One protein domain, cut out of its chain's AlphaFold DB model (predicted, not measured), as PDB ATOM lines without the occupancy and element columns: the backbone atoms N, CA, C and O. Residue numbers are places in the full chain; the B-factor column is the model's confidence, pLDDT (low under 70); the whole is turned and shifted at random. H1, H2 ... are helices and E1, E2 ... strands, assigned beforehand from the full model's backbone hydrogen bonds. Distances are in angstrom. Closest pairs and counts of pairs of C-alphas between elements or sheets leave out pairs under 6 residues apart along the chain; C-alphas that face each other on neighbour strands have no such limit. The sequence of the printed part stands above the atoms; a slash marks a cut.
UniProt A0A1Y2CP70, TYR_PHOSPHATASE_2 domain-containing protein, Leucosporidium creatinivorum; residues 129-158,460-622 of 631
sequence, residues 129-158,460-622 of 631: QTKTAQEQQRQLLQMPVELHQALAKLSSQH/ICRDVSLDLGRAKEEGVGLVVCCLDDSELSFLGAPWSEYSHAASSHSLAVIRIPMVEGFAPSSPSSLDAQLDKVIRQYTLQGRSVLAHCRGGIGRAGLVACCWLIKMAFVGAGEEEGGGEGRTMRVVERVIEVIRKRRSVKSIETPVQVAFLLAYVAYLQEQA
ATOM      1  N   GLN A 129       5.557 -57.402  48.577       90.62
ATOM      2  CA  GLN A 129       5.350 -55.992  48.220       90.62
ATOM      3  C   GLN A 129       6.615 -55.140  48.408       90.62
ATOM      4  O   GLN A 129       6.943 -54.326  47.546       90.62
ATOM      5  N   THR A 130       7.374 -55.360  49.486       92.94
ATOM      6  CA  THR A 130       8.633 -54.639  49.748       92.94
ATOM      7  C   THR A 130       9.689 -54.938  48.675       92.94
ATOM      8  O   THR A 130      10.282 -54.005  48.133       92.94
ATOM      9  N   LYS A 131       9.863 -56.213  48.290       94.19
ATOM     10  CA  LYS A 131      10.724 -56.627  47.159       94.19
ATOM     11  C   LYS A 131      10.285 -55.942  45.851       94.19
ATOM     12  O   LYS A 131      11.117 -55.430  45.108       94.19
ATOM     13  N   THR A 132       8.973 -55.870  45.604       94.88
ATOM     14  CA  THR A 132       8.387 -55.200  44.426       94.88
ATOM     15  C   THR A 132       8.710 -53.701  44.393       94.88
ATOM     16  O   THR A 132       9.122 -53.183  43.357       94.88
ATOM     17  N   ALA A 133       8.578 -53.002  45.523       95.62
ATOM     18  CA  ALA A 133       8.904 -51.580  45.637       95.62
ATOM     19  C   ALA A 133      10.407 -51.302  45.429       95.62
ATOM     20  O   ALA A 133      10.774 -50.366  44.717       95.62
ATOM     21  N   GLN A 134      11.282 -52.144  45.990       96.19
ATOM     22  CA  GLN A 134      12.734 -52.062  45.784       96.19
ATOM     23  C   GLN A 134      13.113 -52.228  44.304       96.19
ATOM     24  O   GLN A 134      13.908 -51.447  43.781       96.19
ATOM     25  N   GLU A 135      12.507 -53.194  43.610       96.06
ATOM     26  CA  GLU A 135      12.724 -53.419  42.178       96.06
ATOM     27  C   GLU A 135      12.205 -52.250  41.323       96.06
ATOM     28  O   GLU A 135      12.921 -51.763  40.450       96.06
ATOM     29  N   GLN A 136      11.015 -51.716  41.617       96.50
ATOM     30  CA  GLN A 136      10.487 -50.519  40.946       96.50
ATOM     31  C   GLN A 136      11.393 -49.291  41.137       96.50
ATOM     32  O   GLN A 136      11.637 -48.546  40.185       96.50
ATOM     33  N   GLN A 137      11.939 -49.093  42.341       96.19
ATOM     34  CA  GLN A 137      12.902 -48.023  42.612       96.19
ATOM     35  C   GLN A 137      14.208 -48.233  41.831       96.19
ATOM     36  O   GLN A 137      14.735 -47.286  41.243       96.19
ATOM     37  N   ARG A 138      14.714 -49.472  41.771       96.75
ATOM     38  CA  ARG A 138      15.907 -49.836  40.991       96.75
ATOM     39  C   ARG A 138      15.709 -49.567  39.497       96.75
ATOM     40  O   ARG A 138      16.604 -49.013  38.866       96.75
ATOM     41  N   GLN A 139      14.542 -49.902  38.945       95.06
ATOM     42  CA  GLN A 139      14.188 -49.613  37.552       95.06
ATOM     43  C   GLN A 139      14.117 -48.102  37.284       95.06
ATOM     44  O   GLN A 139      14.717 -47.632  36.321       95.06
ATOM     45  N   LEU A 140      13.459 -47.322  38.151       94.44
ATOM     46  CA  LEU A 140      13.351 -45.861  38.017       94.44
ATOM     47  C   LEU A 140      14.719 -45.145  38.057       94.44
ATOM     48  O   LEU A 140      14.899 -44.124  37.390       94.44
ATOM     49  N   LEU A 141      15.680 -45.679  38.819       94.44
ATOM     50  CA  LEU A 141      17.064 -45.192  38.876       94.44
ATOM     51  C   LEU A 141      17.912 -45.599  37.654       94.44
ATOM     52  O   LEU A 141      18.982 -45.034  37.449       94.44
ATOM     53  N   GLN A 142      17.448 -46.555  36.842       96.12
ATOM     54  CA  GLN A 142      18.101 -46.994  35.601       96.12
ATOM     55  C   GLN A 142      17.506 -46.345  34.336       96.12
ATOM     56  O   GLN A 142      17.972 -46.616  33.230       96.12
ATOM     57  N   MET A 143      16.493 -45.482  34.475       94.00
ATOM     58  CA  MET A 143      15.897 -44.751  33.350       94.00
ATOM     59  C   MET A 143      16.778 -43.576  32.885       94.00
ATOM     60  O   MET A 143      17.464 -42.968  33.709       94.00
ATOM     61  N   PRO A 144      16.714 -43.185  31.594       95.81
ATOM     62  CA  PRO A 144      17.328 -41.950  31.105       95.81
ATOM     63  C   PRO A 144      16.887 -40.724  31.912       95.81
ATOM     64  O   PRO A 144      15.730 -40.623  32.332       95.81
ATOM     65  N   VAL A 145      17.800 -39.769  32.100       94.81
ATOM     66  CA  VAL A 145      17.593 -38.598  32.967       94.81
ATOM     67  C   VAL A 145      16.422 -37.740  32.480       94.81
ATOM     68  O   VAL A 145      15.640 -37.245  33.287       94.81
ATOM     69  N   GLU A 146      16.245 -37.617  31.167       93.38
ATOM     70  CA  GLU A 146      15.154 -36.888  30.519       93.38
ATOM     71  C   GLU A 146      13.792 -37.527  30.827       93.38
ATOM     72  O   GLU A 146      12.828 -36.825  31.143       93.38
ATOM     73  N   LEU A 147      13.720 -38.863  30.788       91.94
ATOM     74  CA  LEU A 147      12.515 -39.615  31.134       91.94
ATOM     75  C   LEU A 147      12.225 -39.487  32.632       91.94
ATOM     76  O   LEU A 147      11.107 -39.143  33.006       91.94
ATOM     77  N   HIS A 148      13.230 -39.672  33.491       94.00
ATOM     78  CA  HIS A 148      13.080 -39.503  34.938       94.00
ATOM     79  C   HIS A 148      12.580 -38.088  35.296       94.00
ATOM     80  O   HIS A 148      11.646 -37.938  36.087       94.00
ATOM     81  N   GLN A 149      13.128 -37.046  34.659       94.31
ATOM     82  CA  GLN A 149      12.657 -35.666  34.808       94.31
ATOM     83  C   GLN A 149      11.213 -35.485  34.319       94.31
ATOM     84  O   GLN A 149      10.439 -34.803  34.989       94.31
ATOM     85  N   ALA A 150      10.814 -36.096  33.200       93.12
ATOM     86  CA  ALA A 150       9.433 -36.045  32.717       93.12
ATOM     87  C   ALA A 150       8.450 -36.720  33.695       93.12
ATOM     88  O   ALA A 150       7.416 -36.137  34.026       93.12
ATOM     89  N   LEU A 151       8.801 -37.896  34.227       95.38
ATOM     90  CA  LEU A 151       8.009 -38.626  35.222       95.38
ATOM     91  C   LEU A 151       7.851 -37.827  36.525       95.38
ATOM     92  O   LEU A 151       6.731 -37.637  36.999       95.38
ATOM     93  N   ALA A 152       8.949 -37.291  37.067       94.75
ATOM     94  CA  ALA A 152       8.930 -36.450  38.265       94.75
ATOM     95  C   ALA A 152       8.184 -35.123  38.042       94.75
ATOM     96  O   ALA A 152       7.464 -34.636  38.918       94.75
ATOM     97  N   LYS A 153       8.284 -34.549  36.837       94.56
ATOM     98  CA  LYS A 153       7.493 -33.384  36.437       94.56
ATOM     99  C   LYS A 153       6.002 -33.715  36.391       94.56
ATOM    100  O   LYS A 153       5.220 -32.826  36.702       94.56
ATOM    101  N   LEU A 154       5.591 -34.927  36.017       93.88
ATOM    102  CA  LEU A 154       4.180 -35.341  36.001       93.88
ATOM    103  C   LEU A 154       3.639 -35.659  37.400       93.88
ATOM    104  O   LEU A 154       2.531 -35.233  37.725       93.88
ATOM    105  N   SER A 155       4.421 -36.318  38.261       94.88
ATOM    106  CA  SER A 155       4.020 -36.551  39.655       94.88
ATOM    107  C   SER A 155       4.004 -35.266  40.497       94.88
ATOM    108  O   SER A 155       3.239 -35.165  41.454       94.88
ATOM    109  N   SER A 156       4.752 -34.226  40.114       92.69
ATOM    110  CA  SER A 156       4.753 -32.930  40.806       92.69
ATOM    111  C   SER A 156       3.377 -32.251  40.851       92.69
ATOM    112  O   SER A 156       2.678 -32.118  39.844       92.69
ATOM    113  N   GLN A 157       3.025 -31.725  42.028       82.00
ATOM    114  CA  GLN A 157       1.805 -30.939  42.282       82.00
ATOM    115  C   GLN A 157       1.785 -29.614  41.501       82.00
ATOM    116  O   GLN A 157       0.722 -29.052  41.247       82.00
ATOM    117  N   HIS A 158       2.961 -29.116  41.100       75.19
ATOM    118  CA  HIS A 158       3.105 -27.901  40.297       75.19
ATOM    119  C   HIS A 158       2.895 -28.140  38.794       75.19
ATOM    120  O   HIS A 158       2.961 -27.191  38.012       75.19
ATOM    121  N   ILE A 460      -6.615 -38.794  63.506       86.75
ATOM    122  CA  ILE A 460      -7.730 -39.404  62.781       86.75
ATOM    123  C   ILE A 460      -8.094 -40.718  63.477       86.75
ATOM    124  O   ILE A 460      -7.270 -41.622  63.559       86.75
ATOM    125  N   CYS A 461      -9.331 -40.821  63.964       89.50
ATOM    126  CA  CYS A 461      -9.900 -42.022  64.579       89.50
ATOM    127  C   CYS A 461     -11.240 -42.317  63.900       89.50
ATOM    128  O   CYS A 461     -12.295 -41.837  64.328       89.50
ATOM    129  N   ARG A 462     -11.183 -43.058  62.791       91.00
ATOM    130  CA  ARG A 462     -12.361 -43.442  62.006       91.00
ATOM    131  C   ARG A 462     -12.935 -44.764  62.500       91.00
ATOM    132  O   ARG A 462     -12.216 -45.594  63.044       91.00
ATOM    133  N   ASP A 463     -14.226 -44.938  62.279       94.62
ATOM    134  CA  ASP A 463     -14.922 -46.209  62.404       94.62
ATOM    135  C   ASP A 463     -15.066 -46.808  60.998       94.62
ATOM    136  O   ASP A 463     -15.649 -46.185  60.104       94.62
ATOM    137  N   VAL A 464     -14.482 -47.992  60.791       95.56
ATOM    138  CA  VAL A 464     -14.464 -48.663  59.484       95.56
ATOM    139  C   VAL A 464     -15.862 -49.114  59.056       95.56
ATOM    140  O   VAL A 464     -16.186 -49.033  57.874       95.56
ATOM    141  N   SER A 465     -16.726 -49.502  59.999       96.50
ATOM    142  CA  SER A 465     -18.099 -49.910  59.699       96.50
ATOM    143  C   SER A 465     -18.954 -48.713  59.291       96.50
ATOM    144  O   SER A 465     -19.651 -48.784  58.284       96.50
ATOM    145  N   LEU A 466     -18.852 -47.576  59.989       96.50
ATOM    146  CA  LEU A 466     -19.615 -46.373  59.628       96.50
ATOM    147  C   LEU A 466     -19.208 -45.789  58.266       96.50
ATOM    148  O   LEU A 466     -20.061 -45.281  57.542       96.50
ATOM    149  N   ASP A 467     -17.924 -45.831  57.896       96.56
ATOM    150  CA  ASP A 467     -17.486 -45.318  56.589       96.56
ATOM    151  C   ASP A 467     -17.716 -46.305  55.431       96.56
ATOM    152  O   ASP A 467     -17.947 -45.860  54.307       96.56
ATOM    153  N   LEU A 468     -17.730 -47.620  55.688       97.44
ATOM    154  CA  LEU A 468     -18.168 -48.618  54.703       97.44
ATOM    155  C   LEU A 468     -19.694 -48.610  54.516       97.44
ATOM    156  O   LEU A 468     -20.155 -48.667  53.379       97.44
ATOM    157  N   GLY A 469     -20.476 -48.434  55.586       97.31
ATOM    158  CA  GLY A 469     -21.929 -48.248  55.502       97.31
ATOM    159  C   GLY A 469     -22.309 -47.061  54.614       97.31
ATOM    160  O   GLY A 469     -23.121 -47.199  53.708       97.31
ATOM    161  N   ARG A 470     -21.609 -45.929  54.744       96.12
ATOM    162  CA  ARG A 470     -21.791 -44.775  53.843       96.12
ATOM    163  C   ARG A 470     -21.395 -45.045  52.400       96.12
ATOM    164  O   ARG A 470     -22.058 -44.569  51.488       96.12
ATOM    165  N   ALA A 471     -20.329 -45.811  52.166       96.12
ATOM    166  CA  ALA A 471     -20.001 -46.238  50.809       96.12
ATOM    167  C   ALA A 471     -21.148 -47.079  50.213       96.12
ATOM    168  O   ALA A 471     -21.489 -46.912  49.044       96.12
ATOM    169  N   LYS A 472     -21.788 -47.933  51.023       96.56
ATOM    170  CA  LYS A 472     -22.968 -48.707  50.622       96.56
ATOM    171  C   LYS A 472     -24.193 -47.822  50.346       96.56
ATOM    172  O   LYS A 472     -24.880 -48.061  49.356       96.56
ATOM    173  N   GLU A 473     -24.434 -46.799  51.168       95.00
ATOM    174  CA  GLU A 473     -25.482 -45.779  50.972       95.00
ATOM    175  C   GLU A 473     -25.280 -44.995  49.657       95.00
ATOM    176  O   GLU A 473     -26.230 -44.795  48.907       95.00
ATOM    177  N   GLU A 474     -24.031 -44.661  49.311       91.88
ATOM    178  CA  GLU A 474     -23.606 -44.069  48.023       91.88
ATOM    179  C   GLU A 474     -23.612 -45.083  46.845       91.88
ATOM    180  O   GLU A 474     -23.028 -44.853  45.782       91.88
ATOM    181  N   GLY A 475     -24.255 -46.245  47.014       92.50
ATOM    182  CA  GLY A 475     -24.472 -47.243  45.963       92.50
ATOM    183  C   GLY A 475     -23.252 -48.097  45.593       92.50
ATOM    184  O   GLY A 475     -23.270 -48.767  44.556       92.50
ATOM    185  N   VAL A 476     -22.183 -48.100  46.397       96.12
ATOM    186  CA  VAL A 476     -21.010 -48.957  46.156       96.12
ATOM    187  C   VAL A 476     -21.380 -50.434  46.337       96.12
ATOM    188  O   VAL A 476     -22.015 -50.830  47.315       96.12
ATOM    189  N   GLY A 477     -20.967 -51.270  45.381       96.44
ATOM    190  CA  GLY A 477     -21.074 -52.733  45.456       96.44
ATOM    191  C   GLY A 477     -19.746 -53.440  45.749       96.44
ATOM    192  O   GLY A 477     -19.751 -54.561  46.252       96.44
ATOM    193  N   LEU A 478     -18.620 -52.786  45.448       98.19
ATOM    194  CA  LEU A 478     -17.267 -53.326  45.579       98.19
ATOM    195  C   LEU A 478     -16.293 -52.258  46.083       98.19
ATOM    196  O   LEU A 478     -16.243 -51.152  45.542       98.19
ATOM    197  N   VAL A 479     -15.449 -52.626  47.042       98.38
ATOM    198  CA  VAL A 479     -14.311 -51.825  47.496       98.38
ATOM    199  C   VAL A 479     -12.998 -52.459  47.025       98.38
ATOM    200  O   VAL A 479     -12.765 -53.649  47.217       98.38
ATOM    201  N   VAL A 480     -12.118 -51.667  46.415       98.50
ATOM    202  CA  VAL A 480     -10.749 -52.075  46.068       98.50
ATOM    203  C   VAL A 480      -9.801 -51.512  47.123       98.50
ATOM    204  O   VAL A 480      -9.546 -50.305  47.171       98.50
ATOM    205  N   CYS A 481      -9.304 -52.393  47.989       98.38
ATOM    206  CA  CYS A 481      -8.414 -52.051  49.090       98.38
ATOM    207  C   CYS A 481      -6.953 -52.109  48.624       98.38
ATOM    208  O   CYS A 481      -6.450 -53.170  48.251       98.38
ATOM    209  N   CYS A 482      -6.278 -50.956  48.636       98.25
ATOM    210  CA  CYS A 482      -4.881 -50.810  48.211       98.25
ATOM    211  C   CYS A 482      -3.866 -50.899  49.370       98.25
ATOM    212  O   CYS A 482      -2.723 -50.469  49.211       98.25
ATOM    213  N   LEU A 483      -4.308 -51.357  50.545       97.12
ATOM    214  CA  LEU A 483      -3.538 -51.412  51.789       97.12
ATOM    215  C   LEU A 483      -3.138 -52.855  52.099       97.12
ATOM    216  O   LEU A 483      -3.932 -53.760  51.847       97.12
ATOM    217  N   ASP A 484      -1.952 -53.053  52.671       95.62
ATOM    218  CA  ASP A 484      -1.564 -54.336  53.264       95.62
ATOM    219  C   ASP A 484      -2.074 -54.484  54.713       95.62
ATOM    220  O   ASP A 484      -2.599 -53.542  55.319       95.62
ATOM    221  N   ASP A 485      -1.926 -55.683  55.279       95.75
ATOM    222  CA  ASP A 485      -2.415 -56.006  56.626       95.75
ATOM    223  C   ASP A 485      -1.647 -55.304  57.751       95.75
ATOM    224  O   ASP A 485      -2.213 -55.066  58.822       95.75
ATOM    225  N   SER A 486      -0.388 -54.926  57.517       95.19
ATOM    226  CA  SER A 486       0.413 -54.166  58.480       95.19
ATOM    227  C   SER A 486      -0.042 -52.710  58.518       95.19
ATOM    228  O   SER A 486      -0.216 -52.156  59.602       95.19
ATOM    229  N   GLU A 487      -0.319 -52.102  57.362       95.50
ATOM    230  CA  GLU A 487      -0.864 -50.746  57.278       95.50
ATOM    231  C   GLU A 487      -2.305 -50.677  57.807       95.50
ATOM    232  O   GLU A 487      -2.625 -49.771  58.575       95.50
ATOM    233  N   LEU A 488      -3.162 -51.656  57.487       96.00
ATOM    234  CA  LEU A 488      -4.505 -51.774  58.075       96.00
ATOM    235  C   LEU A 488      -4.453 -51.887  59.607       96.00
ATOM    236  O   LEU A 488      -5.170 -51.171  60.312       96.00
ATOM    237  N   SER A 489      -3.566 -52.736  60.133       95.62
ATOM    238  CA  SER A 489      -3.375 -52.902  61.579       95.62
ATOM    239  C   SER A 489      -2.814 -51.636  62.237       95.62
ATOM    240  O   SER A 489      -3.300 -51.230  63.293       95.62
ATOM    241  N   PHE A 490      -1.852 -50.961  61.599       94.19
ATOM    242  CA  PHE A 490      -1.280 -49.692  62.058       94.19
ATOM    243  C   PHE A 490      -2.314 -48.557  62.089       94.19
ATOM    244  O   PHE A 490      -2.354 -47.780  63.041       94.19
ATOM    245  N   LEU A 491      -3.197 -48.488  61.087       93.69
ATOM    246  CA  LEU A 491      -4.330 -47.557  61.047       93.69
ATOM    247  C   LEU A 491      -5.454 -47.929  62.034       93.69
ATOM    248  O   LEU A 491      -6.435 -47.195  62.151       93.69
ATOM    249  N   GLY A 492      -5.309 -49.036  62.771       93.19
ATOM    250  CA  GLY A 492      -6.233 -49.464  63.814       93.19
ATOM    251  C   GLY A 492      -7.483 -50.181  63.304       93.19
ATOM    252  O   GLY A 492      -8.425 -50.308  64.081       93.19
ATOM    253  N   ALA A 493      -7.493 -50.650  62.052       95.19
ATOM    254  CA  ALA A 493      -8.581 -51.404  61.425       95.19
ATOM    255  C   ALA A 493      -8.018 -52.662  60.721       95.19
ATOM    256  O   ALA A 493      -7.986 -52.705  59.490       95.19
ATOM    257  N   PRO A 494      -7.517 -53.661  61.481       96.88
ATOM    258  CA  PRO A 494      -6.881 -54.864  60.936       96.88
ATOM    259  C   PRO A 494      -7.813 -55.640  59.997       96.88
ATOM    260  O   PRO A 494      -9.037 -55.526  60.082       96.88
ATOM    261  N   TRP A 495      -7.241 -56.463  59.115       97.38
ATOM    262  CA  TRP A 495      -7.978 -57.092  58.013       97.38
ATOM    263  C   TRP A 495      -9.211 -57.904  58.438       97.38
ATOM    264  O   TRP A 495     -10.229 -57.849  57.752       97.38
ATOM    265  N   SER A 496      -9.183 -58.585  59.586       97.38
ATOM    266  CA  SER A 496     -10.350 -59.296  60.130       97.38
ATOM    267  C   SER A 496     -11.511 -58.364  60.505       97.38
ATOM    268  O   SER A 496     -12.664 -58.678  60.228       97.38
ATOM    269  N   GLU A 497     -11.225 -57.190  61.072       97.31
ATOM    270  CA  GLU A 497     -12.232 -56.170  61.394       97.31
ATOM    271  C   GLU A 497     -12.741 -55.472  60.123       97.31
ATOM    272  O   GLU A 497     -13.946 -55.286  59.955       97.31
ATOM    273  N   TYR A 498     -11.834 -55.146  59.196       98.31
ATOM    274  CA  TYR A 498     -12.170 -54.524  57.913       98.31
ATOM    275  C   TYR A 498     -13.066 -55.429  57.053       98.31
ATOM    276  O   TYR A 498     -14.106 -54.994  56.559       98.31
ATOM    277  N   SER A 499     -12.671 -56.692  56.864       97.94
ATOM    278  CA  SER A 499     -13.400 -57.654  56.027       97.94
ATOM    279  C   SER A 499     -14.764 -57.995  56.624       97.94
ATOM    280  O   SER A 499     -15.756 -57.950  55.901       97.94
ATOM    281  N   HIS A 500     -14.854 -58.200  57.943       98.12
ATOM    282  CA  HIS A 500     -16.134 -58.384  58.628       98.12
ATOM    283  C   HIS A 500     -17.067 -57.169  58.465       98.12
ATOM    284  O   HIS A 500     -18.252 -57.339  58.164       98.12
ATOM    285  N   ALA A 501     -16.548 -55.944  58.602       98.06
ATOM    286  CA  ALA A 501     -17.330 -54.725  58.391       98.06
ATOM    287  C   ALA A 501     -17.831 -54.600  56.939       98.06
ATOM    288  O   ALA A 501     -18.999 -54.283  56.720       98.06
ATOM    289  N   ALA A 502     -16.995 -54.911  55.943       98.19
ATOM    290  CA  ALA A 502     -17.405 -54.923  54.539       98.19
ATOM    291  C   ALA A 502     -18.498 -55.973  54.263       98.19
ATOM    292  O   ALA A 502     -19.517 -55.653  53.647       98.19
ATOM    293  N   SER A 503     -18.337 -57.196  54.781       97.81
ATOM    294  CA  SER A 503     -19.342 -58.262  54.673       97.81
ATOM    295  C   SER A 503     -20.671 -57.871  55.325       97.81
ATOM    296  O   SER A 503     -21.722 -58.084  54.725       97.81
ATOM    297  N   SER A 504     -20.636 -57.232  56.500       98.06
ATOM    298  CA  SER A 504     -21.834 -56.753  57.213       98.06
ATOM    299  C   SER A 504     -22.649 -55.745  56.393       98.06
ATOM    300  O   SER A 504     -23.875 -55.773  56.427       98.06
ATOM    301  N   HIS A 505     -21.984 -54.903  55.595       97.88
ATOM    302  CA  HIS A 505     -22.632 -53.948  54.679       97.88
ATOM    303  C   HIS A 505     -22.909 -54.523  53.280       97.88
ATOM    304  O   HIS A 505     -23.286 -53.792  52.364       97.88
ATOM    305  N   SER A 506     -22.740 -55.837  53.082       97.00
ATOM    306  CA  SER A 506     -22.870 -56.497  51.773       97.00
ATOM    307  C   SER A 506     -22.027 -55.814  50.682       97.00
ATOM    308  O   SER A 506     -22.513 -55.535  49.579       97.00
ATOM    309  N   LEU A 507     -20.775 -55.490  51.009       97.56
ATOM    310  CA  LEU A 507     -19.763 -54.983  50.084       97.56
ATOM    311  C   LEU A 507     -18.781 -56.103  49.740       97.56
ATOM    312  O   LEU A 507     -18.181 -56.706  50.628       97.56
ATOM    313  N   ALA A 508     -18.567 -56.342  48.447       97.62
ATOM    314  CA  ALA A 508     -17.428 -57.141  48.012       97.62
ATOM    315  C   ALA A 508     -16.119 -56.377  48.282       97.62
ATOM    316  O   ALA A 508     -16.099 -55.141  48.250       97.62
ATOM    317  N   VAL A 509     -15.014 -57.098  48.486       98.00
ATOM    318  CA  VAL A 509     -13.675 -56.506  48.607       98.00
ATOM    319  C   VAL A 509     -12.707 -57.208  47.660       98.00
ATOM    320  O   VAL A 509     -12.629 -58.434  47.650       98.00
ATOM    321  N   ILE A 510     -11.943 -56.433  46.889       97.44
ATOM    322  CA  ILE A 510     -10.771 -56.918  46.146       97.44
ATOM    323  C   ILE A 510      -9.515 -56.301  46.765       97.44
ATOM    324  O   ILE A 510      -9.442 -55.091  46.988       97.44
ATOM    325  N   ARG A 511      -8.521 -57.148  47.032       96.56
ATOM    326  CA  ARG A 511      -7.199 -56.774  47.543       96.56
ATOM    327  C   ARG A 511      -6.247 -56.484  46.387       96.56
ATOM    328  O   ARG A 511      -6.056 -57.334  45.524       96.56
ATOM    329  N   ILE A 512      -5.644 -55.295  46.388       96.88
ATOM    330  CA  ILE A 512      -4.511 -54.936  45.516       96.88
ATOM    331  C   ILE A 512      -3.481 -54.176  46.373       96.88
ATOM    332  O   ILE A 512      -3.287 -52.973  46.183       96.88
ATOM    333  N   PRO A 513      -2.891 -54.828  47.389       96.38
ATOM    334  CA  PRO A 513      -2.035 -54.156  48.354       96.38
ATOM    335  C   PRO A 513      -0.734 -53.694  47.681       96.38
ATOM    336  O   PRO A 513      -0.175 -54.368  46.811       96.38
ATOM    337  N   MET A 514      -0.298 -52.487  48.038       95.56
ATOM    338  CA  MET A 514       0.883 -51.822  47.488       95.56
ATOM    339  C   MET A 514       1.557 -50.990  48.578       95.56
ATOM    340  O   MET A 514       0.863 -50.279  49.310       95.56
ATOM    341  N   VAL A 515       2.892 -50.948  48.586       96.44
ATOM    342  CA  VAL A 515       3.670 -50.037  49.445       96.44
ATOM    343  C   VAL A 515       3.308 -48.571  49.157       96.44
ATOM    344  O   VAL A 515       3.083 -48.178  48.007       96.44
ATOM    345  N   GLU A 516       3.248 -47.734  50.195       95.00
ATOM    346  CA  GLU A 516       2.976 -46.296  50.069       95.00
ATOM    347  C   GLU A 516       3.983 -45.615  49.116       95.00
ATOM    348  O   GLU A 516       5.193 -45.743  49.269       95.00
ATOM    349  N   GLY A 517       3.471 -44.922  48.089       95.56
ATOM    350  CA  GLY A 517       4.271 -44.305  47.016       95.56
ATOM    351  C   GLY A 517       4.545 -45.186  45.783       95.56
ATOM    352  O   GLY A 517       4.929 -44.654  44.741       95.56
ATOM    353  N   PHE A 518       4.289 -46.495  45.843       97.50
ATOM    354  CA  PHE A 518       4.609 -47.449  44.768       97.50
ATOM    355  C   PHE A 518       3.375 -47.858  43.939       97.50
ATOM    356  O   PHE A 518       2.322 -47.212  44.018       97.50
ATOM    357  N   ALA A 519       3.543 -48.873  43.085       97.38
ATOM    358  CA  ALA A 519       2.565 -49.393  42.127       97.38
ATOM    359  C   ALA A 519       2.470 -50.942  42.190       97.38
ATOM    360  O   ALA A 519       3.328 -51.567  42.818       97.38
ATOM    361  N   PRO A 520       1.481 -51.597  41.542       96.19
ATOM    362  CA  PRO A 520       1.384 -53.061  41.491       96.19
ATOM    363  C   PRO A 520       2.593 -53.723  40.815       96.19
ATOM    364  O   PRO A 520       3.315 -53.086  40.051       96.19
ATOM    365  N   SER A 521       2.793 -55.023  41.047       93.25
ATOM    366  CA  SER A 521       3.959 -55.766  40.539       93.25
ATOM    367  C   SER A 521       4.064 -55.832  39.012       93.25
ATOM    368  O   SER A 521       5.173 -55.807  38.484       93.25
ATOM    369  N   SER A 522       2.940 -55.866  38.290       96.06
ATOM    370  CA  SER A 522       2.921 -55.756  36.828       96.06
ATOM    371  C   SER A 522       1.628 -55.109  36.311       96.06
ATOM    372  O   SER A 522       0.590 -55.189  36.981       96.06
ATOM    373  N   PRO A 523       1.651 -54.530  35.092       97.44
ATOM    374  CA  PRO A 523       0.445 -54.160  34.358       97.44
ATOM    375  C   PRO A 523      -0.575 -55.299  34.271       97.44
ATOM    376  O   PRO A 523      -1.723 -55.100  34.652       97.44
ATOM    377  N   SER A 524      -0.146 -56.500  33.870       96.94
ATOM    378  CA  SER A 524      -1.012 -57.675  33.686       96.94
ATOM    379  C   SER A 524      -1.704 -58.151  34.970       96.94
ATOM    380  O   SER A 524      -2.863 -58.561  34.929       96.94
ATOM    381  N   SER A 525      -1.029 -58.062  36.120       95.31
ATOM    382  CA  SER A 525      -1.594 -58.437  37.423       95.31
ATOM    383  C   SER A 525      -2.728 -57.492  37.833       95.31
ATOM    384  O   SER A 525      -3.805 -57.940  38.227       95.31
ATOM    385  N   LEU A 526      -2.530 -56.178  37.656       97.38
ATOM    386  CA  LEU A 526      -3.601 -55.197  37.846       97.38
ATOM    387  C   LEU A 526      -4.723 -55.389  36.817       97.38
ATOM    388  O   LEU A 526      -5.901 -55.333  37.172       97.38
ATOM    389  N   ASP A 527      -4.366 -55.625  35.557       97.69
ATOM    390  CA  ASP A 527      -5.301 -55.706  34.438       97.69
ATOM    391  C   ASP A 527      -6.317 -56.848  34.588       97.69
ATOM    392  O   ASP A 527      -7.516 -56.644  34.373       97.69
ATOM    393  N   ALA A 528      -5.853 -58.013  35.055       96.12
ATOM    394  CA  ALA A 528      -6.685 -59.180  35.338       96.12
ATOM    395  C   ALA A 528      -7.656 -58.959  36.514       96.12
ATOM    396  O   ALA A 528      -8.754 -59.520  36.526       96.12
ATOM    397  N   GLN A 529      -7.296 -58.123  37.498       97.31
ATOM    398  CA  GLN A 529      -8.242 -57.700  38.536       97.31
ATOM    399  C   GLN A 529      -9.224 -56.657  37.986       97.31
ATOM    400  O   GLN A 529     -10.420 -56.748  38.255       97.31
ATOM    401  N   LEU A 530      -8.760 -55.713  37.158       97.75
ATOM    402  CA  LEU A 530      -9.626 -54.727  36.508       97.75
ATOM    403  C   LEU A 530     -10.637 -55.369  35.545       97.75
ATOM    404  O   LEU A 530     -11.762 -54.886  35.470       97.75
ATOM    405  N   ASP A 531     -10.317 -56.484  34.881       96.19
ATOM    406  CA  ASP A 531     -11.294 -57.256  34.095       96.19
ATOM    407  C   ASP A 531     -12.449 -57.783  34.963       96.19
ATOM    408  O   ASP A 531     -13.618 -57.640  34.595       96.19
ATOM    409  N   LYS A 532     -12.147 -58.329  36.150       96.06
ATOM    410  CA  LYS A 532     -13.170 -58.780  37.113       96.06
ATOM    411  C   LYS A 532     -14.018 -57.602  37.593       96.06
ATOM    412  O   LYS A 532     -15.242 -57.664  37.514       96.06
ATOM    413  N   VAL A 533     -13.374 -56.507  38.014       97.00
ATOM    414  CA  VAL A 533     -14.035 -55.251  38.424       97.00
ATOM    415  C   VAL A 533     -15.000 -54.761  37.339       97.00
ATOM    416  O   VAL A 533     -16.159 -54.453  37.624       97.00
ATOM    417  N   ILE A 534     -14.543 -54.717  36.086       95.38
ATOM    418  CA  ILE A 534     -15.319 -54.180  34.970       95.38
ATOM    419  C   ILE A 534     -16.506 -55.090  34.639       95.38
ATOM    420  O   ILE A 534     -17.639 -54.612  34.583       95.38
ATOM    421  N   ARG A 535     -16.283 -56.400  34.479       94.50
ATOM    422  CA  ARG A 535     -17.321 -57.358  34.050       94.50
ATOM    423  C   ARG A 535     -18.346 -57.683  35.138       94.50
ATOM    424  O   ARG A 535     -19.519 -57.867  34.826       94.50
ATOM    425  N   GLN A 536     -17.924 -57.762  36.400       94.88
ATOM    426  CA  GLN A 536     -18.791 -58.164  37.516       94.88
ATOM    427  C   GLN A 536     -19.451 -56.977  38.237       94.88
ATOM    428  O   GLN A 536     -20.422 -57.181  38.963       94.88
ATOM    429  N   TYR A 537     -18.953 -55.745  38.052       94.56
ATOM    430  CA  TYR A 537     -19.473 -54.565  38.755       94.56
ATOM    431  C   TYR A 537     -19.720 -53.377  37.820       94.56
ATOM    432  O   TYR A 537     -20.874 -52.974  37.673       94.56
ATOM    433  N   THR A 538     -18.695 -52.842  37.141       92.25
ATOM    434  CA  THR A 538     -18.844 -51.611  36.332       92.25
ATOM    435  C   THR A 538     -19.913 -51.743  35.243       92.25
ATOM    436  O   THR A 538     -20.810 -50.907  35.164       92.25
ATOM    437  N   LEU A 539     -19.856 -52.800  34.428       90.56
ATOM    438  CA  LEU A 539     -20.817 -53.040  33.344       90.56
ATOM    439  C   LEU A 539     -22.190 -53.515  33.847       90.56
ATOM    440  O   LEU A 539     -23.160 -53.462  33.101       90.56
ATOM    441  N   GLN A 540     -22.295 -53.911  35.121       88.50
ATOM    442  CA  GLN A 540     -23.568 -54.178  35.802       88.50
ATOM    443  C   GLN A 540     -24.178 -52.913  36.441       88.50
ATOM    444  O   GLN A 540     -25.133 -53.013  37.210       88.50
ATOM    445  N   GLY A 541     -23.607 -51.728  36.191       87.81
ATOM    446  CA  GLY A 541     -24.055 -50.464  36.783       87.81
ATOM    447  C   GLY A 541     -23.755 -50.319  38.280       87.81
ATOM    448  O   GLY A 541     -24.314 -49.436  38.925       87.81
ATOM    449  N   ARG A 542     -22.891 -51.169  38.854       90.62
ATOM    450  CA  ARG A 542     -22.532 -51.144  40.281       90.62
ATOM    451  C   ARG A 542     -21.307 -50.260  40.508       90.62
ATOM    452  O   ARG A 542     -20.259 -50.482  39.897       90.62
ATOM    453  N   SER A 543     -21.414 -49.295  41.421       94.19
ATOM    454  CA  SER A 543     -20.303 -48.405  41.775       94.19
ATOM    455  C   SER A 543     -19.165 -49.157  42.473       94.19
ATOM    456  O   SER A 543     -19.391 -50.079  43.263       94.19
ATOM    457  N   VAL A 544     -17.929 -48.736  42.192       97.06
ATOM    458  CA  VAL A 544     -16.691 -49.334  42.716       97.06
ATOM    459  C   VAL A 544     -15.857 -48.258  43.407       97.06
ATOM    460  O   VAL A 544     -15.556 -47.226  42.806       97.06
ATOM    461  N   LEU A 545     -15.458 -48.501  44.656       97.88
ATOM    462  CA  LEU A 545     -14.658 -47.579  45.466       97.88
ATOM    463  C   LEU A 545     -13.214 -48.077  45.591       97.88
ATOM    464  O   LEU A 545     -12.943 -48.995  46.357       97.88
ATOM    465  N   ALA A 546     -12.267 -47.453  44.891       98.12
ATOM    466  CA  ALA A 546     -10.843 -47.676  45.143       98.12
ATOM    467  C   ALA A 546     -10.351 -46.778  46.287       98.12
ATOM    468  O   ALA A 546     -10.558 -45.562  46.248       98.12
ATOM    469  N   HIS A 547      -9.668 -47.346  47.286       97.81
ATOM    470  CA  HIS A 547      -9.101 -46.571  48.393       97.81
ATOM    471  C   HIS A 547      -7.695 -47.029  48.805       97.81
ATOM    472  O   HIS A 547      -7.313 -48.190  48.676       97.81
ATOM    473  N   CYS A 548      -6.946 -46.079  49.359       96.25
ATOM    474  CA  CYS A 548      -5.755 -46.299  50.175       96.25
ATOM    475  C   CYS A 548      -5.894 -45.422  51.436       96.25
ATOM    476  O   CYS A 548      -7.016 -45.071  51.805       96.25
ATOM    477  N   ARG A 549      -4.787 -45.031  52.074       94.75
ATOM    478  CA  ARG A 549      -4.766 -44.225  53.302       94.75
ATOM    479  C   ARG A 549      -5.322 -42.810  53.109       94.75
ATOM    480  O   ARG A 549      -6.228 -42.403  53.826       94.75
ATOM    481  N   GLY A 550      -4.822 -42.076  52.110       93.06
ATOM    482  CA  GLY A 550      -5.344 -40.750  51.728       93.06
ATOM    483  C   GLY A 550      -6.316 -40.759  50.536       93.06
ATOM    484  O   GLY A 550      -7.061 -39.800  50.312       93.06
ATOM    485  N   GLY A 551      -6.308 -41.828  49.732       94.88
ATOM    486  CA  GLY A 551      -7.015 -41.872  48.450       94.88
ATOM    487  C   GLY A 551      -6.458 -40.863  47.435       94.88
ATOM    488  O   GLY A 551      -7.229 -40.081  46.885       94.88
ATOM    489  N   ILE A 552      -5.130 -40.822  47.250       95.38
ATOM    490  CA  ILE A 552      -4.433 -39.853  46.376       95.38
ATOM    491  C   ILE A 552      -3.520 -40.567  45.360       95.38
ATOM    492  O   ILE A 552      -3.820 -40.542  44.167       95.38
ATOM    493  N   GLY A 553      -2.445 -41.231  45.801       96.50
ATOM    494  CA  GLY A 553      -1.532 -42.004  44.948       96.50
ATOM    495  C   GLY A 553      -2.092 -43.368  44.555       96.50
ATOM    496  O   GLY A 553      -2.734 -43.483  43.518       96.50
ATOM    497  N   ARG A 554      -1.895 -44.401  45.391       98.00
ATOM    498  CA  ARG A 554      -2.271 -45.811  45.111       98.00
ATOM    499  C   ARG A 554      -3.704 -45.980  44.568       98.00
ATOM    500  O   ARG A 554      -3.900 -46.581  43.518       98.00
ATOM    501  N   ALA A 555      -4.701 -45.378  45.221       97.81
ATOM    502  CA  ALA A 555      -6.091 -45.409  44.745       97.81
ATOM    503  C   ALA A 555      -6.307 -44.622  43.437       97.81
ATOM    504  O   ALA A 555      -7.083 -45.040  42.580       97.81
ATOM    505  N   GLY A 556      -5.604 -43.496  43.269       97.75
ATOM    506  CA  GLY A 556      -5.609 -42.712  42.034       97.75
ATOM    507  C   GLY A 556      -4.981 -43.468  40.863       97.75
ATOM    508  O   GLY A 556      -5.464 -43.350  39.744       97.75
ATOM    509  N   LEU A 557      -3.964 -44.297  41.115       98.44
ATOM    510  CA  LEU A 557      -3.335 -45.163  40.119       98.44
ATOM    511  C   LEU A 557      -4.323 -46.213  39.594       98.44
ATOM    512  O   LEU A 557      -4.516 -46.310  38.385       98.44
ATOM    513  N   VAL A 558      -5.013 -46.928  40.492       98.38
ATOM    514  CA  VAL A 558      -6.071 -47.888  40.121       98.38
ATOM    515  C   VAL A 558      -7.191 -47.193  39.333       98.38
ATOM    516  O   VAL A 558      -7.610 -47.692  38.290       98.38
ATOM    517  N   ALA A 559      -7.623 -46.006  39.775       97.88
ATOM    518  CA  ALA A 559      -8.612 -45.190  39.070       97.88
ATOM    519  C   ALA A 559      -8.152 -44.765  37.661       97.88
ATOM    520  O   ALA A 559      -8.942 -44.821  36.718       97.88
ATOM    521  N   CYS A 560      -6.885 -44.378  37.489       98.12
ATOM    522  CA  CYS A 560      -6.309 -44.056  36.183       98.12
ATOM    523  C   CYS A 560      -6.263 -45.278  35.257       98.12
ATOM    524  O   CYS A 560      -6.679 -45.178  34.105       98.12
ATOM    525  N   CYS A 561      -5.824 -46.440  35.747       98.19
ATOM    526  CA  CYS A 561      -5.790 -47.671  34.953       98.19
ATOM    527  C   CYS A 561      -7.199 -48.119  34.521       98.19
ATOM    528  O   CYS A 561      -7.393 -48.510  33.370       98.19
ATOM    529  N   TRP A 562      -8.206 -47.975  35.391       97.62
ATOM    530  CA  TRP A 562      -9.614 -48.194  35.036       97.62
ATOM    531  C   TRP A 562     -10.115 -47.190  33.980       97.62
ATOM    532  O   TRP A 562     -10.720 -47.605  32.994       97.62
ATOM    533  N   LEU A 563      -9.804 -45.890  34.114       96.12
ATOM    534  CA  LEU A 563     -10.151 -44.861  33.115       96.12
ATOM    535  C   LEU A 563      -9.523 -45.134  31.736       96.12
ATOM    536  O   LEU A 563     -10.157 -44.858  30.716       96.12
ATOM    537  N   ILE A 564      -8.300 -45.675  31.702       95.88
ATOM    538  CA  ILE A 564      -7.619 -46.096  30.469       95.88
ATOM    539  C   ILE A 564      -8.297 -47.345  29.881       95.88
ATOM    540  O   ILE A 564      -8.647 -47.337  28.705       95.88
ATOM    541  N   LYS A 565      -8.528 -48.399  30.682       94.31
ATOM    542  CA  LYS A 565      -9.115 -49.670  30.207       94.31
ATOM    543  C   LYS A 565     -10.556 -49.523  29.715       94.31
ATOM    544  O   LYS A 565     -10.936 -50.163  28.744       94.31
ATOM    545  N   MET A 566     -11.331 -48.630  30.330       91.56
ATOM    546  CA  MET A 566     -12.673 -48.247  29.871       91.56
ATOM    547  C   MET A 566     -12.662 -47.275  28.671       91.56
ATOM    548  O   MET A 566     -13.711 -46.754  28.302       91.56
ATOM    549  N   ALA A 567     -11.493 -46.980  28.087       90.25
ATOM    550  CA  ALA A 567     -11.293 -46.059  26.962       90.25
ATOM    551  C   ALA A 567     -11.814 -44.616  27.167       90.25
ATOM    552  O   ALA A 567     -11.886 -43.835  26.216       90.25
ATOM    553  N   PHE A 568     -12.104 -44.203  28.409       88.62
ATOM    554  CA  PHE A 568     -12.590 -42.854  28.728       88.62
ATOM    555  C   PHE A 568     -11.526 -41.753  28.544       88.62
ATOM    556  O   PHE A 568     -11.854 -40.565  28.582       88.62
ATOM    557  N   VAL A 569     -10.256 -42.123  28.337       87.31
ATOM    558  CA  VAL A 569      -9.158 -41.198  28.025       87.31
ATOM    559  C   VAL A 569      -8.426 -41.633  26.753       87.31
ATOM    560  O   VAL A 569      -7.511 -42.452  26.787       87.31
ATOM    561  N   GLY A 570      -8.812 -41.038  25.623       76.69
ATOM    562  CA  GLY A 570      -8.082 -41.126  24.357       76.69
ATOM    563  C   GLY A 570      -6.995 -40.050  24.210       76.69
ATOM    564  O   GLY A 570      -7.024 -39.014  24.873       76.69
ATOM    565  N   ALA A 571      -6.056 -40.274  23.286       63.78
ATOM    566  CA  ALA A 571      -4.907 -39.392  23.030       63.78
ATOM    567  C   ALA A 571      -5.214 -38.122  22.200       63.78
ATOM    568  O   ALA A 571      -4.318 -37.305  21.976       63.78
ATOM    569  N   GLY A 572      -6.455 -37.973  21.724       65.19
ATOM    570  CA  GLY A 572      -6.831 -37.033  20.661       65.19
ATOM    571  C   GLY A 572      -6.603 -37.599  19.251       65.19
ATOM    572  O   GLY A 572      -6.071 -38.697  19.092       65.19
ATOM    573  N   GLU A 573      -7.031 -36.840  18.241       60.81
ATOM    574  CA  GLU A 573      -6.908 -37.177  16.808       60.81
ATOM    575  C   GLU A 573      -5.615 -36.632  16.163       60.81
ATOM    576  O   GLU A 573      -5.381 -36.836  14.977       60.81
ATOM    577  N   GLU A 574      -4.775 -35.918  16.921       57.91
ATOM    578  CA  GLU A 574      -3.546 -35.309  16.397       57.91
ATOM    579  C   GLU A 574      -2.498 -36.353  15.987       57.91
ATOM    580  O   GLU A 574      -2.155 -37.251  16.762       57.91
ATOM    581  N   GLU A 575      -1.922 -36.178  14.796       49.78
ATOM    582  CA  GLU A 575      -0.863 -37.042  14.277       49.78
ATOM    583  C   GLU A 575       0.408 -36.968  15.139       49.78
ATOM    584  O   GLU A 575       1.093 -35.947  15.229       49.78
ATOM    585  N   GLY A 576       0.748 -38.095  15.763       55.19
ATOM    586  CA  GLY A 576       1.972 -38.287  16.527       55.19
ATOM    587  C   GLY A 576       2.284 -39.773  16.685       55.19
ATOM    588  O   GLY A 576       1.376 -40.598  16.803       55.19
ATOM    589  N   GLY A 577       3.574 -40.122  16.677       60.66
ATOM    590  CA  GLY A 577       4.032 -41.506  16.834       60.66
ATOM    591  C   GLY A 577       3.596 -42.137  18.165       60.66
ATOM    592  O   GLY A 577       3.330 -41.431  19.139       60.66
ATOM    593  N   GLY A 578       3.541 -43.474  18.206       66.50
ATOM    594  CA  GLY A 578       2.932 -44.245  19.303       66.50
ATOM    595  C   GLY A 578       3.411 -43.874  20.712       66.50
ATOM    596  O   GLY A 578       2.594 -43.734  21.615       66.50
ATOM    597  N   GLU A 579       4.704 -43.610  20.896       69.00
ATOM    598  CA  GLU A 579       5.270 -43.191  22.187       69.00
ATOM    599  C   GLU A 579       4.722 -41.827  22.658       69.00
ATOM    600  O   GLU A 579       4.247 -41.687  23.788       69.00
ATOM    601  N   GLY A 580       4.673 -40.839  21.758       81.31
ATOM    602  CA  GLY A 580       4.051 -39.539  22.025       81.31
ATOM    603  C   GLY A 580       2.540 -39.644  22.252       81.31
ATOM    604  O   GLY A 580       1.987 -38.909  23.072       81.31
ATOM    605  N   ARG A 581       1.869 -40.591  21.582       84.81
ATOM    606  CA  ARG A 581       0.455 -40.921  21.814       84.81
ATOM    607  C   ARG A 581       0.235 -41.479  23.226       84.81
ATOM    608  O   ARG A 581      -0.693 -41.047  23.907       84.81
ATOM    609  N   THR A 582       1.105 -42.378  23.682       90.69
ATOM    610  CA  THR A 582       1.073 -42.974  25.027       90.69
ATOM    611  C   THR A 582       1.299 -41.934  26.125       90.69
ATOM    612  O   THR A 582       0.513 -41.882  27.073       90.69
ATOM    613  N   MET A 583       2.280 -41.036  25.974       90.81
ATOM    614  CA  MET A 583       2.509 -39.959  26.949       90.81
ATOM    615  C   MET A 583       1.276 -39.051  27.104       90.81
ATOM    616  O   MET A 583       0.848 -38.795  28.227       90.81
ATOM    617  N   ARG A 584       0.631 -38.646  25.998       90.94
ATOM    618  CA  ARG A 584      -0.597 -37.819  26.015       90.94
ATOM    619  C   ARG A 584      -1.753 -38.468  26.791       90.94
ATOM    620  O   ARG A 584      -2.492 -37.766  27.479       90.94
ATOM    621  N   VAL A 585      -1.918 -39.794  26.706       93.50
ATOM    622  CA  VAL A 585      -2.934 -40.533  27.489       93.50
ATOM    623  C   VAL A 585      -2.627 -40.447  28.985       93.50
ATOM    624  O   VAL A 585      -3.527 -40.161  29.777       93.50
ATOM    625  N   VAL A 586      -1.360 -40.624  29.371       95.94
ATOM    626  CA  VAL A 586      -0.923 -40.531  30.774       95.94
ATOM    627  C   VAL A 586      -1.066 -39.104  31.313       95.94
ATOM    628  O   VAL A 586      -1.664 -38.915  32.372       95.94
ATOM    629  N   GLU A 587      -0.635 -38.084  30.566       94.94
ATOM    630  CA  GLU A 587      -0.862 -36.671  30.907       94.94
ATOM    631  C   GLU A 587      -2.351 -36.372  31.129       94.94
ATOM    632  O   GLU A 587      -2.737 -35.759  32.130       94.94
ATOM    633  N   ARG A 588      -3.214 -36.841  30.219       94.50
ATOM    634  CA  ARG A 588      -4.650 -36.559  30.262       94.50
ATOM    635  C   ARG A 588      -5.377 -37.308  31.377       94.50
ATOM    636  O   ARG A 588      -6.258 -36.712  31.997       94.50
ATOM    637  N   VAL A 589      -5.025 -38.561  31.676       96.75
ATOM    638  CA  VAL A 589      -5.654 -39.290  32.792       96.75
ATOM    639  C   VAL A 589      -5.217 -38.715  34.142       96.75
ATOM    640  O   VAL A 589      -6.062 -38.535  35.020       96.75
ATOM    641  N   ILE A 590      -3.947 -38.299  34.268       96.81
ATOM    642  CA  ILE A 590      -3.438 -37.551  35.429       96.81
ATOM    643  C   ILE A 590      -4.204 -36.227  35.586       96.81
ATOM    644  O   ILE A 590      -4.649 -35.893  36.685       96.81
ATOM    645  N   GLU A 591      -4.448 -35.491  34.497       95.31
ATOM    646  CA  GLU A 591      -5.249 -34.262  34.531       95.31
ATOM    647  C   GLU A 591      -6.705 -34.519  34.986       95.31
ATOM    648  O   GLU A 591      -7.260 -33.737  35.764       95.31
ATOM    649  N   VAL A 592      -7.327 -35.619  34.542       94.69
ATOM    650  CA  VAL A 592      -8.698 -36.005  34.926       94.69
ATOM    651  C   VAL A 592      -8.785 -36.388  36.405       94.69
ATOM    652  O   VAL A 592      -9.613 -35.813  37.119       94.69
ATOM    653  N   ILE A 593      -7.925 -37.285  36.905       96.00
ATOM    654  CA  ILE A 593      -7.952 -37.677  38.325       96.00
ATOM    655  C   ILE A 593      -7.626 -36.484  39.235       96.00
ATOM    656  O   ILE A 593      -8.269 -36.303  40.272       96.00
ATOM    657  N   ARG A 594      -6.719 -35.586  38.815       96.00
ATOM    658  CA  ARG A 594      -6.390 -34.369  39.575       96.00
ATOM    659  C   ARG A 594      -7.538 -33.365  39.647       96.00
ATOM    660  O   ARG A 594      -7.693 -32.711  40.677       96.00
ATOM    661  N   LYS A 595      -8.370 -33.276  38.604       94.06
ATOM    662  CA  LYS A 595      -9.610 -32.474  38.601       94.06
ATOM    663  C   LYS A 595     -10.740 -33.099  39.426       94.06
ATOM    664  O   LYS A 595     -11.562 -32.350  39.946       94.06
ATOM    665  N   ARG A 596     -10.810 -34.434  39.517       93.06
ATOM    666  CA  ARG A 596     -11.873 -35.159  40.243       93.06
ATOM    667  C   ARG A 596     -11.593 -35.353  41.733       93.06
ATOM    668  O   ARG A 596     -12.530 -35.266  42.517       93.06
ATOM    669  N   ARG A 597     -10.340 -35.623  42.118       93.88
ATOM    670  CA  ARG A 597      -9.968 -36.023  43.486       93.88
ATOM    671  C   ARG A 597      -9.082 -35.006  44.204       93.88
ATOM    672  O   ARG A 597      -9.459 -34.487  45.247       93.88
ATOM    673  N   SER A 598      -7.880 -34.760  43.689       94.56
ATOM    674  CA  SER A 598      -6.880 -33.901  44.339       94.56
ATOM    675  C   SER A 598      -5.774 -33.530  43.362       94.56
ATOM    676  O   SER A 598      -5.277 -34.412  42.666       94.56
ATOM    677  N   VAL A 599      -5.294 -32.282  43.384       94.62
ATOM    678  CA  VAL A 599      -4.125 -31.839  42.591       94.62
ATOM    679  C   VAL A 599      -2.853 -32.657  42.872       94.62
ATOM    680  O   VAL A 599      -1.952 -32.691  42.041       94.62
ATOM    681  N   LYS A 600      -2.800 -33.363  44.013       95.50
ATOM    682  CA  LYS A 600      -1.710 -34.274  44.389       95.50
ATOM    683  C   LYS A 600      -1.834 -35.694  43.807       95.50
ATOM    684  O   LYS A 600      -0.922 -36.484  43.993       95.50
ATOM    685  N   SER A 601      -2.947 -36.046  43.156       96.25
ATOM    686  CA  SER A 601      -3.212 -37.426  42.698       96.25
ATOM    687  C   SER A 601      -2.154 -37.903  41.702       96.25
ATOM    688  O   SER A 601      -1.779 -37.141  40.811       96.25
ATOM    689  N   ILE A 602      -1.719 -39.160  41.842       97.81
ATOM    690  CA  ILE A 602      -0.445 -39.682  41.310       97.81
ATOM    691  C   ILE A 602       0.739 -38.900  41.902       97.81
ATOM    692  O   ILE A 602       1.059 -37.793  41.470       97.81
ATOM    693  N   GLU A 603       1.348 -39.486  42.934       96.50
ATOM    694  CA  GLU A 603       2.231 -38.795  43.891       96.50
ATOM    695  C   GLU A 603       3.722 -38.986  43.575       96.50
ATOM    696  O   GLU A 603       4.568 -38.232  44.050       96.50
ATOM    697  N   THR A 604       4.054 -39.985  42.754       97.56
ATOM    698  CA  THR A 604       5.405 -40.547  42.633       97.56
ATOM    699  C   THR A 604       5.792 -40.820  41.167       97.56
ATOM    700  O   THR A 604       4.913 -41.191  40.381       97.56
ATOM    701  N   PRO A 605       7.076 -40.682  40.763       97.75
ATOM    702  CA  PRO A 605       7.504 -40.993  39.395       97.75
ATOM    703  C   PRO A 605       7.287 -42.471  39.035       97.75
ATOM    704  O   PRO A 605       6.969 -42.772  37.886       97.75
ATOM    705  N   VAL A 606       7.375 -43.383  40.017       98.06
ATOM    706  CA  VAL A 606       7.082 -44.821  39.851       98.06
ATOM    707  C   VAL A 606       5.637 -45.033  39.396       98.06
ATOM    708  O   VAL A 606       5.374 -45.817  38.487       98.06
ATOM    709  N   GLN A 607       4.690 -44.296  39.980       98.31
ATOM    710  CA  GLN A 607       3.273 -44.394  39.617       98.31
ATOM    711  C   GLN A 607       3.012 -43.865  38.196       98.31
ATOM    712  O   GLN A 607       2.187 -44.426  37.479       98.31
ATOM    713  N   VAL A 608       3.746 -42.838  37.747       98.12
ATOM    714  CA  VAL A 608       3.681 -42.360  36.353       98.12
ATOM    715  C   VAL A 608       4.314 -43.374  35.389       98.12
ATOM    716  O   VAL A 608       3.743 -43.648  34.334       98.12
ATOM    717  N   ALA A 609       5.446 -43.984  35.758       97.62
ATOM    718  CA  ALA A 609       6.095 -45.027  34.960       97.62
ATOM    719  C   ALA A 609       5.186 -46.252  34.779       97.62
ATOM    720  O   ALA A 609       5.052 -46.763  33.668       97.62
ATOM    721  N   PHE A 610       4.491 -46.670  35.844       98.38
ATOM    722  CA  PHE A 610       3.499 -47.741  35.770       98.38
ATOM    723  C   PHE A 610       2.348 -47.393  34.813       98.38
ATOM    724  O   PHE A 610       1.918 -48.258  34.058       98.38
ATOM    725  N   LEU A 611       1.873 -46.141  34.777       98.06
ATOM    726  CA  LEU A 611       0.836 -45.727  33.820       98.06
ATOM    727  C   LEU A 611       1.307 -45.821  32.361       98.06
ATOM    728  O   LEU A 611       0.534 -46.268  31.516       98.06
ATOM    729  N   LEU A 612       2.561 -45.463  32.058       96.25
ATOM    730  CA  LEU A 612       3.126 -45.651  30.713       96.25
ATOM    731  C   LEU A 612       3.220 -47.142  30.355       96.25
ATOM    732  O   LEU A 612       2.767 -47.540  29.284       96.25
ATOM    733  N   ALA A 613       3.735 -47.968  31.271       96.38
ATOM    734  CA  ALA A 613       3.826 -49.418  31.091       96.38
ATOM    735  C   ALA A 613       2.445 -50.082  30.939       96.38
ATOM    736  O   ALA A 613       2.298 -51.033  30.178       96.38
ATOM    737  N   TYR A 614       1.418 -49.568  31.619       97.62
ATOM    738  CA  TYR A 614       0.045 -50.057  31.520       97.62
ATOM    739  C   TYR A 614      -0.619 -49.688  30.185       97.62
ATOM    740  O   TYR A 614      -1.283 -50.528  29.578       97.62
ATOM    741  N   VAL A 615      -0.392 -48.472  29.674       95.69
ATOM    742  CA  VAL A 615      -0.838 -48.088  28.323       95.69
ATOM    743  C   VAL A 615      -0.110 -48.908  27.249       95.69
ATOM    744  O   VAL A 615      -0.759 -49.360  26.309       95.69
ATOM    745  N   ALA A 616       1.198 -49.143  27.395       93.62
ATOM    746  CA  ALA A 616       1.967 -49.992  26.482       93.62
ATOM    747  C   ALA A 616       1.468 -51.448  26.499       93.62
ATOM    748  O   ALA A 616       1.163 -51.999  25.447       93.62
ATOM    749  N   TYR A 617       1.269 -52.034  27.684       95.38
ATOM    750  CA  TYR A 617       0.694 -53.372  27.842       95.38
ATOM    751  C   TYR A 617      -0.672 -53.505  27.149       95.38
ATOM    752  O   TYR A 617      -0.889 -54.445  26.387       95.38
ATOM    753  N   LEU A 618      -1.582 -52.541  27.335       93.69
ATOM    754  CA  LEU A 618      -2.878 -52.559  26.647       93.69
ATOM    755  C   LEU A 618      -2.749 -52.409  25.121       93.69
ATOM    756  O   LEU A 618      -3.566 -52.969  24.398       93.69
ATOM    757  N   GLN A 619      -1.731 -51.705  24.616       90.06
ATOM    758  CA  GLN A 619      -1.430 -51.634  23.179       90.06
ATOM    759  C   GLN A 619      -0.851 -52.952  22.638       90.06
ATOM    760  O   GLN A 619      -1.161 -53.322  21.511       90.06
ATOM    761  N   GLU A 620      -0.063 -53.681  23.433       90.44
ATOM    762  CA  GLU A 620       0.467 -55.007  23.084       90.44
ATOM    763  C   GLU A 620      -0.617 -56.098  23.094       90.44
ATOM    764  O   GLU A 620      -0.569 -57.014  22.277       90.44
ATOM    765  N   GLN A 621      -1.610 -56.005  23.989       87.69
ATOM    766  CA  GLN A 621      -2.764 -56.920  24.017       87.69
ATOM    767  C   GLN A 621      -3.869 -56.548  23.007       87.69
ATOM    768  O   GLN A 621      -4.744 -57.368  22.716       87.69
ATOM    769  N   ALA A 622      -3.866 -55.324  22.466       82.69
ATOM    770  CA  ALA A 622      -4.886 -54.859  21.531       82.69
ATOM    771  C   ALA A 622      -4.772 -55.562  20.168       82.69
ATOM    772  O   ALA A 622      -3.983 -55.182  19.302       82.69
TER     773      ALA A 622
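What this domain is: This is residues 129 to 158 and 460 to 622 of the 631 residues of the protein "TYR_PHOSPHATASE_2 domain-containing protein" of Leucosporidium creatinivorum (UniProt A0A1Y2CP70). A small parallel sheet of three strands lies between helices, with H3 over one face and H6 and H7 over the other; past H7, which is close to the middle of the domain, H1, H2 and H8 gather round H9 in a cluster of crossed helices. H5 packs on H3 at the far end from that cluster. The printed part has 193 residues, with nine named helices and three named strands in the order H1 H2 H3 E1 H4 H5 E2 H6 E3 H7 H8 H9; the sheet runs E2 E1 E3. The class is mostly helix, and the whole is compact, with a radius of gyration of the C-alphas of 16.9 A and spans of 51, 35 and 30 A.

How they stand to each other: Start with H1, residues 129 to 141: with its residues 136 to 140 alone it touches the hub H9, residues 605 to 621, about perpendicular at 88 degrees, and the closest C-alphas are those of Leu 140 and Val 606, 6.6 A apart. Next, H2, residues 145 to 155, touches H9 at 81 degrees, about perpendicular, closest at the C-alphas of Leu 151 and Pro 605, 4.8 A. After the cut, look for H3, residues 464 to 473, on the sheet at a height of 10.4 A, over E1, residues 476 to 481. H4, residues 485 to 490, is not on the sheet; it touches H5, residues 495 to 504, only at the corner, and only just, with 3 pairs of C-alphas within 8 A, the closest being Asp 485 and Trp 495 at 5.8 A. H5 touches H3 the same way at a shallow tilt of 33 degrees, only just short of steep, with C-alphas of Ser 465 and Ala 501 5.0 A apart, and only grazes the sheet. E2, residues 508 to 511, is parallel to E1, with N 479 and O 508 2.9 A apart; E1, H4 H5, E2 is a strand-helix-strand unit, two parallel neighbours with helices between, its crossover right-handed. H6, residues 523 to 536, is on the face opposite H3, over E1 at a height of 10.3 A. E3, residues 543 to 547, is parallel to E1, with N 480 and O 545 2.8 A apart; E2, H6, E3 is a split unit, with E1 between its strands, also right-handed. H7, residues 554 to 565, is on the same face as H6, over E3. H7 touches H9 the same way at a shallow tilt of 25 degrees, closest at the C-alphas of Leu 557 and Gln 607, 6.7 A. H8, residues 578 to 596, touches H9 at a steep tilt of 56 degrees, opposite ways, with C-alphas of Val 586 and Leu 611 6.3 A apart. Every O i to N i+4 pair is within hydrogen-bond range in the helices other than H6, which has 8 of 10.

Where its parts are: Find C-alpha 129 at (5.350, -55.992, 48.220); from there H1 runs 18.5 A to C-alpha 141. E1 is 13.3 A long, and H6 19.9 A. H8, the longest helix by residues, spans 27.2 A from C-alpha 578 at (2.932, -44.245, 19.303). H9 covers 24.4 A and ends at C-alpha 621, (-2.764, -56.920, 24.017).

The domain as a whole: The two C-alphas farthest apart, those of Glu 497 and Glu 575, are 52.1 A apart. Residues 159 to 459 are not printed, and C-alphas 158 and 460 stand 27.5 A apart across this cut. The links E2 to H6 and H7 to H8 are long. The mean pLDDT of the printed part is 93.3, but residues 571 to 579 are under 70.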